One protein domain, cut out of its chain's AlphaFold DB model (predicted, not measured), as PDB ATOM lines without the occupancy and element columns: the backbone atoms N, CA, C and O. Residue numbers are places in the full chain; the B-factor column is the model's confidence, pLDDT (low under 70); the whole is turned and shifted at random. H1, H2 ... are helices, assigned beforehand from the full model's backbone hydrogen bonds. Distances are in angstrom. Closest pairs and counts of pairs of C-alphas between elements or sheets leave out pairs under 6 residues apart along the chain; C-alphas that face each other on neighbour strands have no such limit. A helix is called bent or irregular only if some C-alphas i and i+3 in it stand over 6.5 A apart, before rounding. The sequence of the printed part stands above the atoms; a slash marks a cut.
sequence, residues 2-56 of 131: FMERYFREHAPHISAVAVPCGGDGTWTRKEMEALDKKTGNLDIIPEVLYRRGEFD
ATOM      1  N   PHE A   2     -20.420 -10.462  56.016       74.19
ATOM      2  CA  PHE A   2     -20.397 -10.139  57.456       74.19
ATOM      3  C   PHE A   2     -21.701 -10.490  58.193       74.19
ATOM      4  O   PHE A   2     -21.629 -11.102  59.249       74.19
ATOM      5  N   MET A   3     -22.874 -10.179  57.622       86.12
ATOM      6  CA  MET A   3     -24.161 -10.532  58.243       86.12
ATOM      7  C   MET A   3     -24.371 -12.045  58.373       86.12
ATOM      8  O   MET A   3     -24.657 -12.518  59.461       86.12
ATOM      9  N   GLU A   4     -24.192 -12.802  57.287       88.56
ATOM     10  CA  GLU A   4     -24.356 -14.265  57.312       88.56
ATOM     11  C   GLU A   4     -23.388 -14.921  58.304       88.56
ATOM     12  O   GLU A   4     -23.778 -15.791  59.075       88.56
ATOM     13  N   ARG A   5     -22.137 -14.447  58.359       85.56
ATOM     14  CA  ARG A   5     -21.167 -14.901  59.357       85.56
ATOM     15  C   ARG A   5     -21.631 -14.596  60.777       85.56
ATOM     16  O   ARG A   5     -21.641 -15.488  61.617       85.56
ATOM     17  N   TYR A   6     -22.029 -13.352  61.025       89.25
ATOM     18  CA  TYR A   6     -22.513 -12.925  62.330       89.25
ATOM     19  C   TYR A   6     -23.717 -13.763  62.779       89.25
ATOM     20  O   TYR A   6     -23.762 -14.202  63.924       89.25
ATOM     21  N   PHE A   7     -24.667 -14.045  61.884       92.25
ATOM     22  CA  PHE A   7     -25.818 -14.881  62.214       92.25
ATOM     23  C   PHE A   7     -25.424 -16.330  62.490       92.25
ATOM     24  O   PHE A   7     -25.855 -16.872  63.500       92.25
ATOM     25  N   ARG A   8     -24.530 -16.939  61.708       89.00
ATOM     26  CA  ARG A   8     -24.038 -18.292  62.022       89.00
ATOM     27  C   ARG A   8     -23.382 -18.386  63.402       89.00
ATOM     28  O   ARG A   8     -23.570 -19.385  64.088       89.00
ATOM     29  N   GLU A   9     -22.632 -17.361  63.808       90.81
ATOM     30  CA  GLU A   9     -21.910 -17.339  65.087       90.81
ATOM     31  C   GLU A   9     -22.810 -16.963  66.282       90.81
ATOM     32  O   GLU A   9     -22.638 -17.507  67.374       90.81
ATOM     33  N   HIS A  10     -23.774 -16.055  66.096       95.06
ATOM     34  CA  HIS A  10     -24.505 -15.426  67.207       95.06
ATOM     35  C   HIS A  10     -26.028 -15.598  67.171       95.06
ATOM     36  O   HIS A  10     -26.685 -15.423  68.196       95.06
ATOM     37  N   ALA A  11     -26.612 -15.929  66.020       94.25
ATOM     38  CA  ALA A  11     -28.054 -16.091  65.844       94.25
ATOM     39  C   ALA A  11     -28.367 -17.149  64.766       94.25
ATOM     40  O   ALA A  11     -28.929 -16.811  63.726       94.25
ATOM     41  N   PRO A  12     -28.027 -18.436  64.987       92.31
ATOM     42  CA  PRO A  12     -28.063 -19.471  63.943       92.31
ATOM     43  C   PRO A  12     -29.473 -19.824  63.441       92.31
ATOM     44  O   PRO A  12     -29.620 -20.589  62.495       92.31
ATOM     45  N   HIS A  13     -30.512 -19.278  64.074       91.88
ATOM     46  CA  HIS A  13     -31.908 -19.360  63.638       91.88
ATOM     47  C   HIS A  13     -32.285 -18.259  62.628       91.88
ATOM     48  O   HIS A  13     -33.417 -18.230  62.154       91.88
ATOM     49  N   ILE A  14     -31.364 -17.339  62.326       92.69
ATOM     50  CA  ILE A  14     -31.510 -16.290  61.315       92.69
ATOM     51  C   ILE A  14     -30.597 -16.643  60.141       92.69
ATOM     52  O   ILE A  14     -29.429 -16.979  60.329       92.69
ATOM     53  N   SER A  15     -31.113 -16.520  58.923       90.50
ATOM     54  CA  SER A  15     -30.328 -16.676  57.697       90.50
ATOM     55  C   SER A  15     -30.400 -15.402  56.872       90.50
ATOM     56  O   SER A  15     -31.463 -14.789  56.750       90.50
ATOM     57  N   ALA A  16     -29.268 -14.987  56.305       92.62
ATOM     58  CA  ALA A  16     -29.251 -13.874  55.374       92.62
ATOM     59  C   ALA A  16     -29.531 -14.374  53.953       92.62
ATOM     60  O   ALA A  16     -28.983 -15.378  53.499       92.62
ATOM     61  N   VAL A  17     -30.342 -13.611  53.224       91.94
ATOM     62  CA  VAL A  17     -30.626 -13.838  51.806       91.94
ATOM     63  C   VAL A  17     -30.239 -12.582  51.036       91.94
ATOM     64  O   VAL A  17     -30.627 -11.470  51.390       91.94
ATOM     65  N   ALA A  18     -29.440 -12.752  49.991       92.00
ATOM     66  CA  ALA A  18     -29.005 -11.683  49.113       92.00
ATOM     67  C   ALA A  18     -29.951 -11.545  47.918       92.00
ATOM     68  O   ALA A  18     -30.213 -12.509  47.195       92.00
ATOM     69  N   VAL A  19     -30.416 -10.321  47.674       90.44
ATOM     70  CA  VAL A  19     -31.279  -9.994  46.536       90.44
ATOM     71  C   VAL A  19     -30.463  -9.221  45.493       90.44
ATOM     72  O   VAL A  19     -29.979  -8.127  45.798       90.44
ATOM     73  N   PRO A  20     -30.265  -9.753  44.272       87.50
ATOM     74  CA  PRO A  20     -29.477  -9.082  43.246       87.50
ATOM     75  C   PRO A  20     -30.212  -7.839  42.733       87.50
ATOM     76  O   PRO A  20     -31.248  -7.936  42.079       87.50
ATOM     77  N   CYS A  21     -29.652  -6.663  43.012       79.19
ATOM     78  CA  CYS A  21     -30.193  -5.376  42.557       79.19
ATOM     79  C   CYS A  21     -29.438  -4.813  41.338       79.19
ATOM     80  O   CYS A  21     -29.771  -3.748  40.835       79.19
ATOM     81  N   GLY A  22     -28.400  -5.514  40.873       73.31
ATOM     82  CA  GLY A  22     -27.644  -5.222  39.659       73.31
ATOM     83  C   GLY A  22     -27.194  -6.532  39.013       73.31
ATOM     84  O   GLY A  22     -26.846  -7.476  39.719       73.31
ATOM     85  N   GLY A  23     -27.245  -6.608  37.681       77.50
ATOM     86  CA  GLY A  23     -26.981  -7.853  36.954       77.50
ATOM     87  C   GLY A  23     -28.019  -8.943  37.252       77.50
ATOM     88  O   GLY A  23     -29.224  -8.676  37.253       77.50
ATOM     89  N   ASP A  24     -27.548 -10.167  37.482       81.81
ATOM     90  CA  ASP A  24     -28.351 -11.326  37.877       81.81
ATOM     91  C   ASP A  24     -27.782 -12.012  39.142       81.81
ATOM     92  O   ASP A  24     -26.777 -11.587  39.730       81.81
ATOM     93  N   GLY A  25     -28.440 -13.089  39.584       85.19
ATOM     94  CA  GLY A  25     -27.986 -13.879  40.734       85.19
ATOM     95  C   GLY A  25     -26.634 -14.564  40.496       85.19
ATOM     96  O   GLY A  25     -25.860 -14.741  41.437       85.19
ATOM     97  N   THR A  26     -26.305 -14.889  39.242       88.06
ATOM     98  CA  THR A  26     -25.029 -15.512  38.862       88.06
ATOM     99  C   THR A  26     -23.870 -14.543  39.053       88.06
ATOM    100  O   THR A  26     -22.865 -14.890  39.673       88.06
ATOM    101  N   TRP A  27     -24.009 -13.324  38.538       87.69
ATOM    102  CA  TRP A  27     -23.031 -12.255  38.684       87.69
ATOM    103  C   TRP A  27     -22.864 -11.879  40.156       87.69
ATOM    104  O   TRP A  27     -21.746 -11.858  40.660       87.69
ATOM    105  N   THR A  28     -23.977 -11.702  40.873       88.75
ATOM    106  CA  THR A  28     -23.958 -11.365  42.304       88.75
ATOM    107  C   THR A  28     -23.231 -12.430  43.125       88.75
ATOM    108  O   THR A  28     -22.393 -12.096  43.960       88.75
ATOM    109  N   ARG A  29     -23.488 -13.717  42.858       90.81
ATOM    110  CA  ARG A  29     -22.774 -14.821  43.509       90.81
ATOM    111  C   ARG A  29     -21.271 -14.769  43.229       90.81
ATOM    112  O   ARG A  29     -20.492 -14.844  44.172       90.81
ATOM    113  N   LYS A  30     -20.863 -14.579  41.970       91.12
ATOM    114  CA  LYS A  30     -19.440 -14.480  41.594       91.12
ATOM    115  C   LYS A  30     -18.734 -13.314  42.284       91.12
ATOM    116  O   LYS A  30     -17.615 -13.485  42.758       91.12
ATOM    117  N   GLU A  31     -19.375 -12.150  42.370       90.75
ATOM    118  CA  GLU A  31     -18.810 -10.998  43.080       90.75
ATOM    119  C   GLU A  31     -18.667 -11.277  44.580       90.75
ATOM    120  O   GLU A  31     -17.642 -10.947  45.175       90.75
ATOM    121  N   MET A  32     -19.648 -11.944  45.198       90.62
ATOM    122  CA  MET A  32     -19.551 -12.351  46.602       90.62
ATOM    123  C   MET A  32     -18.435 -13.375  46.838       90.62
ATOM    124  O   MET A  32     -17.681 -13.219  47.794       90.62
ATOM    125  N   GLU A  33     -18.278 -14.370  45.962       91.56
ATOM    126  CA  GLU A  33     -17.172 -15.339  46.010       91.56
ATOM    127  C   GLU A  33     -15.811 -14.654  45.834       91.56
ATOM    128  O   GLU A  33     -14.841 -14.975  46.521       91.56
ATOM    129  N   ALA A  34     -15.716 -13.687  44.918       91.38
ATOM    130  CA  ALA A  34     -14.498 -12.914  44.706       91.38
ATOM    131  C   ALA A  34     -14.154 -12.038  45.919       91.38
ATOM    132  O   ALA A  34     -12.976 -11.895  46.257       91.38
ATOM    133  N   LEU A  35     -15.161 -11.460  46.576       88.81
ATOM    134  CA  LEU A  35     -14.993 -10.714  47.821       88.81
ATOM    135  C   LEU A  35     -14.568 -11.632  48.969       88.81
ATOM    136  O   LEU A  35     -13.609 -11.294  49.654       88.81
ATOM    137  N   ASP A  36     -15.199 -12.797  49.135       88.50
ATOM    138  CA  ASP A  36     -14.837 -13.770  50.175       88.50
ATOM    139  C   ASP A  36     -13.376 -14.202  50.059       88.50
ATOM    140  O   ASP A  36     -12.618 -14.082  51.024       88.50
ATOM    141  N   LYS A  37     -12.930 -14.548  48.846       89.50
ATOM    142  CA  LYS A  37     -11.519 -14.864  48.565       89.50
ATOM    143  C   LYS A  37     -10.562 -13.750  48.992       89.50
ATOM    144  O   LYS A  37      -9.452 -14.036  49.433       89.50
ATOM    145  N   LYS A  38     -10.972 -12.482  48.878       88.31
ATOM    146  CA  LYS A  38     -10.162 -11.318  49.275       88.31
ATOM    147  C   LYS A  38     -10.207 -11.031  50.777       88.31
ATOM    148  O   LYS A  38      -9.281 -10.409  51.285       88.31
ATOM    149  N   THR A  39     -11.252 -11.458  51.482       84.25
ATOM    150  CA  THR A  39     -11.465 -11.148  52.907       84.25
ATOM    151  C   THR A  39     -11.203 -12.323  53.847       84.25
ATOM    152  O   THR A  39     -11.605 -12.270  55.008       84.25
ATOM    153  N   GLY A  40     -10.530 -13.375  53.374       81.75
ATOM    154  CA  GLY A  40     -10.099 -14.501  54.210       81.75
ATOM    155  C   GLY A  40     -10.653 -15.867  53.812       81.75
ATOM    156  O   GLY A  40     -10.332 -16.838  54.488       81.75
ATOM    157  N   ASN A  41     -11.420 -15.950  52.718       81.12
ATOM    158  CA  ASN A  41     -11.921 -17.187  52.115       81.12
ATOM    159  C   ASN A  41     -12.673 -18.068  53.124       81.12
ATOM    160  O   ASN A  41     -12.289 -19.211  53.385       81.12
ATOM    161  N   LEU A  42     -13.692 -17.485  53.754       80.38
ATOM    162  CA  LEU A  42     -14.432 -18.120  54.840       80.38
ATOM    163  C   LEU A  42     -15.532 -19.048  54.319       80.38
ATOM    164  O   LEU A  42     -16.083 -19.812  55.108       80.38
ATOM    165  N   ASP A  43     -15.859 -18.977  53.025       82.56
ATOM    166  CA  ASP A  43     -16.949 -19.725  52.390       82.56
ATOM    167  C   ASP A  43     -18.316 -19.454  53.055       82.56
ATOM    168  O   ASP A  43     -19.197 -20.310  53.178       82.56
ATOM    169  N   ILE A  44     -18.501 -18.214  53.529       82.25
ATOM    170  CA  ILE A  44     -19.739 -17.751  54.170       82.25
ATOM    171  C   ILE A  44     -20.479 -16.809  53.223       82.25
ATOM    172  O   ILE A  44     -20.450 -15.575  53.340       82.25
ATOM    173  N   ILE A  45     -21.168 -17.424  52.266       85.50
ATOM    174  CA  ILE A  45     -21.958 -16.733  51.251       85.50
ATOM    175  C   ILE A  45     -23.441 -16.989  51.543       85.50
ATOM    176  O   ILE A  45     -23.839 -18.153  51.625       85.50
ATOM    177  N   PRO A  46     -24.260 -15.935  51.730       90.50
ATOM    178  CA  PRO A  46     -25.696 -16.105  51.917       90.50
ATOM    179  C   PRO A  46     -26.327 -16.757  50.686       90.50
ATOM    180  O   PRO A  46     -25.758 -16.752  49.588       90.50
ATOM    181  N   GLU A  47     -27.545 -17.265  50.837       90.06
ATOM    182  CA  GLU A  47     -28.320 -17.646  49.666       90.06
ATOM    183  C   GLU A  47     -28.549 -16.419  48.773       90.06
ATOM    184  O   GLU A  47     -28.977 -15.369  49.242       90.06
ATOM    185  N   VAL A  48     -28.237 -16.539  47.482       90.94
ATOM    186  CA  VAL A  48     -28.430 -15.467  46.499       90.94
ATOM    187  C   VAL A  48     -29.661 -15.800  45.676       90.94
ATOM    188  O   VAL A  48     -29.694 -16.828  44.996       90.94
ATOM    189  N   LEU A  49     -30.667 -14.927  45.711       89.50
ATOM    190  CA  LEU A  49     -31.839 -15.094  44.866       89.50
ATOM    191  C   LEU A  49     -31.463 -14.910  43.401       89.50
ATOM    192  O   LEU A  49     -30.663 -14.053  43.035       89.50
ATOM    193  N   TYR A  50     -32.097 -15.699  42.543       81.94
ATOM    194  CA  TYR A  50     -32.018 -15.523  41.103       81.94
ATOM    195  C   TYR A  50     -33.252 -14.782  40.616       81.94
ATOM    196  O   TYR A  50     -34.381 -15.118  40.983       81.94
ATOM    197  N   ARG A  51     -33.011 -13.799  39.755       70.75
ATOM    198  CA  ARG A  51     -34.043 -13.132  38.971       70.75
ATOM    199  C   ARG A  51     -34.256 -13.886  37.664       70.75
ATOM    200  O   ARG A  51     -33.300 -14.385  37.071       70.75
ATOM    201  N   ARG A  52     -35.491 -13.907  37.165       61.62
ATOM    202  CA  ARG A  52     -35.741 -14.215  35.751       61.62
ATOM    203  C   ARG A  52     -35.412 -12.973  34.908       61.62
ATOM    204  O   ARG A  52     -36.184 -12.018  34.892       61.62
ATOM    205  N   GLY A  53     -34.269 -12.996  34.220       59.78
ATOM    206  CA  GLY A  53     -33.829 -11.951  33.284       59.78
ATOM    207  C   GLY A  53     -32.945 -10.850  33.890       59.78
ATOM    208  O   GLY A  53     -32.947 -10.607  35.099       59.78
ATOM    209  N   GLU A  54     -32.189 -10.165  33.030       56.56
ATOM    210  CA  GLU A  54     -31.179  -9.172  33.419       56.56
ATOM    211  C   GLU A  54     -31.786  -7.880  33.978       56.56
ATOM    212  O   GLU A  54     -32.811  -7.375  33.495       56.56
ATOM    213  N   PHE A  55     -31.151  -7.321  35.013       58.34
ATOM    214  CA  PHE A  55     -31.458  -5.983  35.513       58.34
ATOM    215  C   PHE A  55     -30.937  -4.909  34.555       58.34
ATOM    216  O   PHE A  55     -29.904  -4.283  34.781       58.34
ATOM    217  N   ASP A  56     -31.667  -4.707  33.464       61.44
ATOM    218  CA  ASP A  56     -31.350  -3.700  32.463       61.44
ATOM    219  C   ASP A  56     -32.017  -2.353  32.802       61.44
ATOM    220  O   ASP A  56     -33.164  -2.264  33.259       61.44
TER     221      ASP A  56
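AT A GLANCE: This is residues 2 to 56 of the 131 residues of the protein "Hypothetical protein" of Rhodosorus marinus (UniProt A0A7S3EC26). A flat model of two separate helices, H2 and the shorter H1, strung on two long unnamed stretches of chain, residues 11 to 24 and residues 39 to 56, which come side by side in a short parallel pairing of residues 17 to 18 with residues 47 to 48. After H2 the chain folds back, and residues 39 to 56 run on to Asp 56, at the far end of the model from His 10 of H1. The printed part has 55 residues with two named helices, H1 then H2, and no named strand; its class is all helix, though under half of the residues, 23 of 55, are in named elements. It is only just compact, close to loose, with a radius of gyration of the C-alphas of 12.1 A and spans of 37 by 25 by 11 A.

HOW THE PARTS SIT: H2, residues 25 to 38, is the longest helix by residues. H1, residues 2 to 10, and H2 are apart, with no C-alpha of the one within 8 A of the other. A long link of 14 residues, 11 to 24, joins them. In both helices every O i to N i+4 pair is within hydrogen-bond range.

IN THESE COORDINATES: H2 runs from C-alpha 25 at (-27.986, -13.879, 40.734) to C-alpha 38 at (-10.162, -11.318, 49.275), a length of 19.9 A. H1 begins at C-alpha 2 at (-20.397, -10.139, 57.456) and measures 11.8 A from first to last C-alpha. Neither helix is bent.

THE WHOLE: The two C-alphas farthest apart, those of His 10 and Asp 56, are 37.3 A apart. The printed part has no cut. The mean pLDDT of the printed part is 84.7, and residues 52 to 56 are under 70.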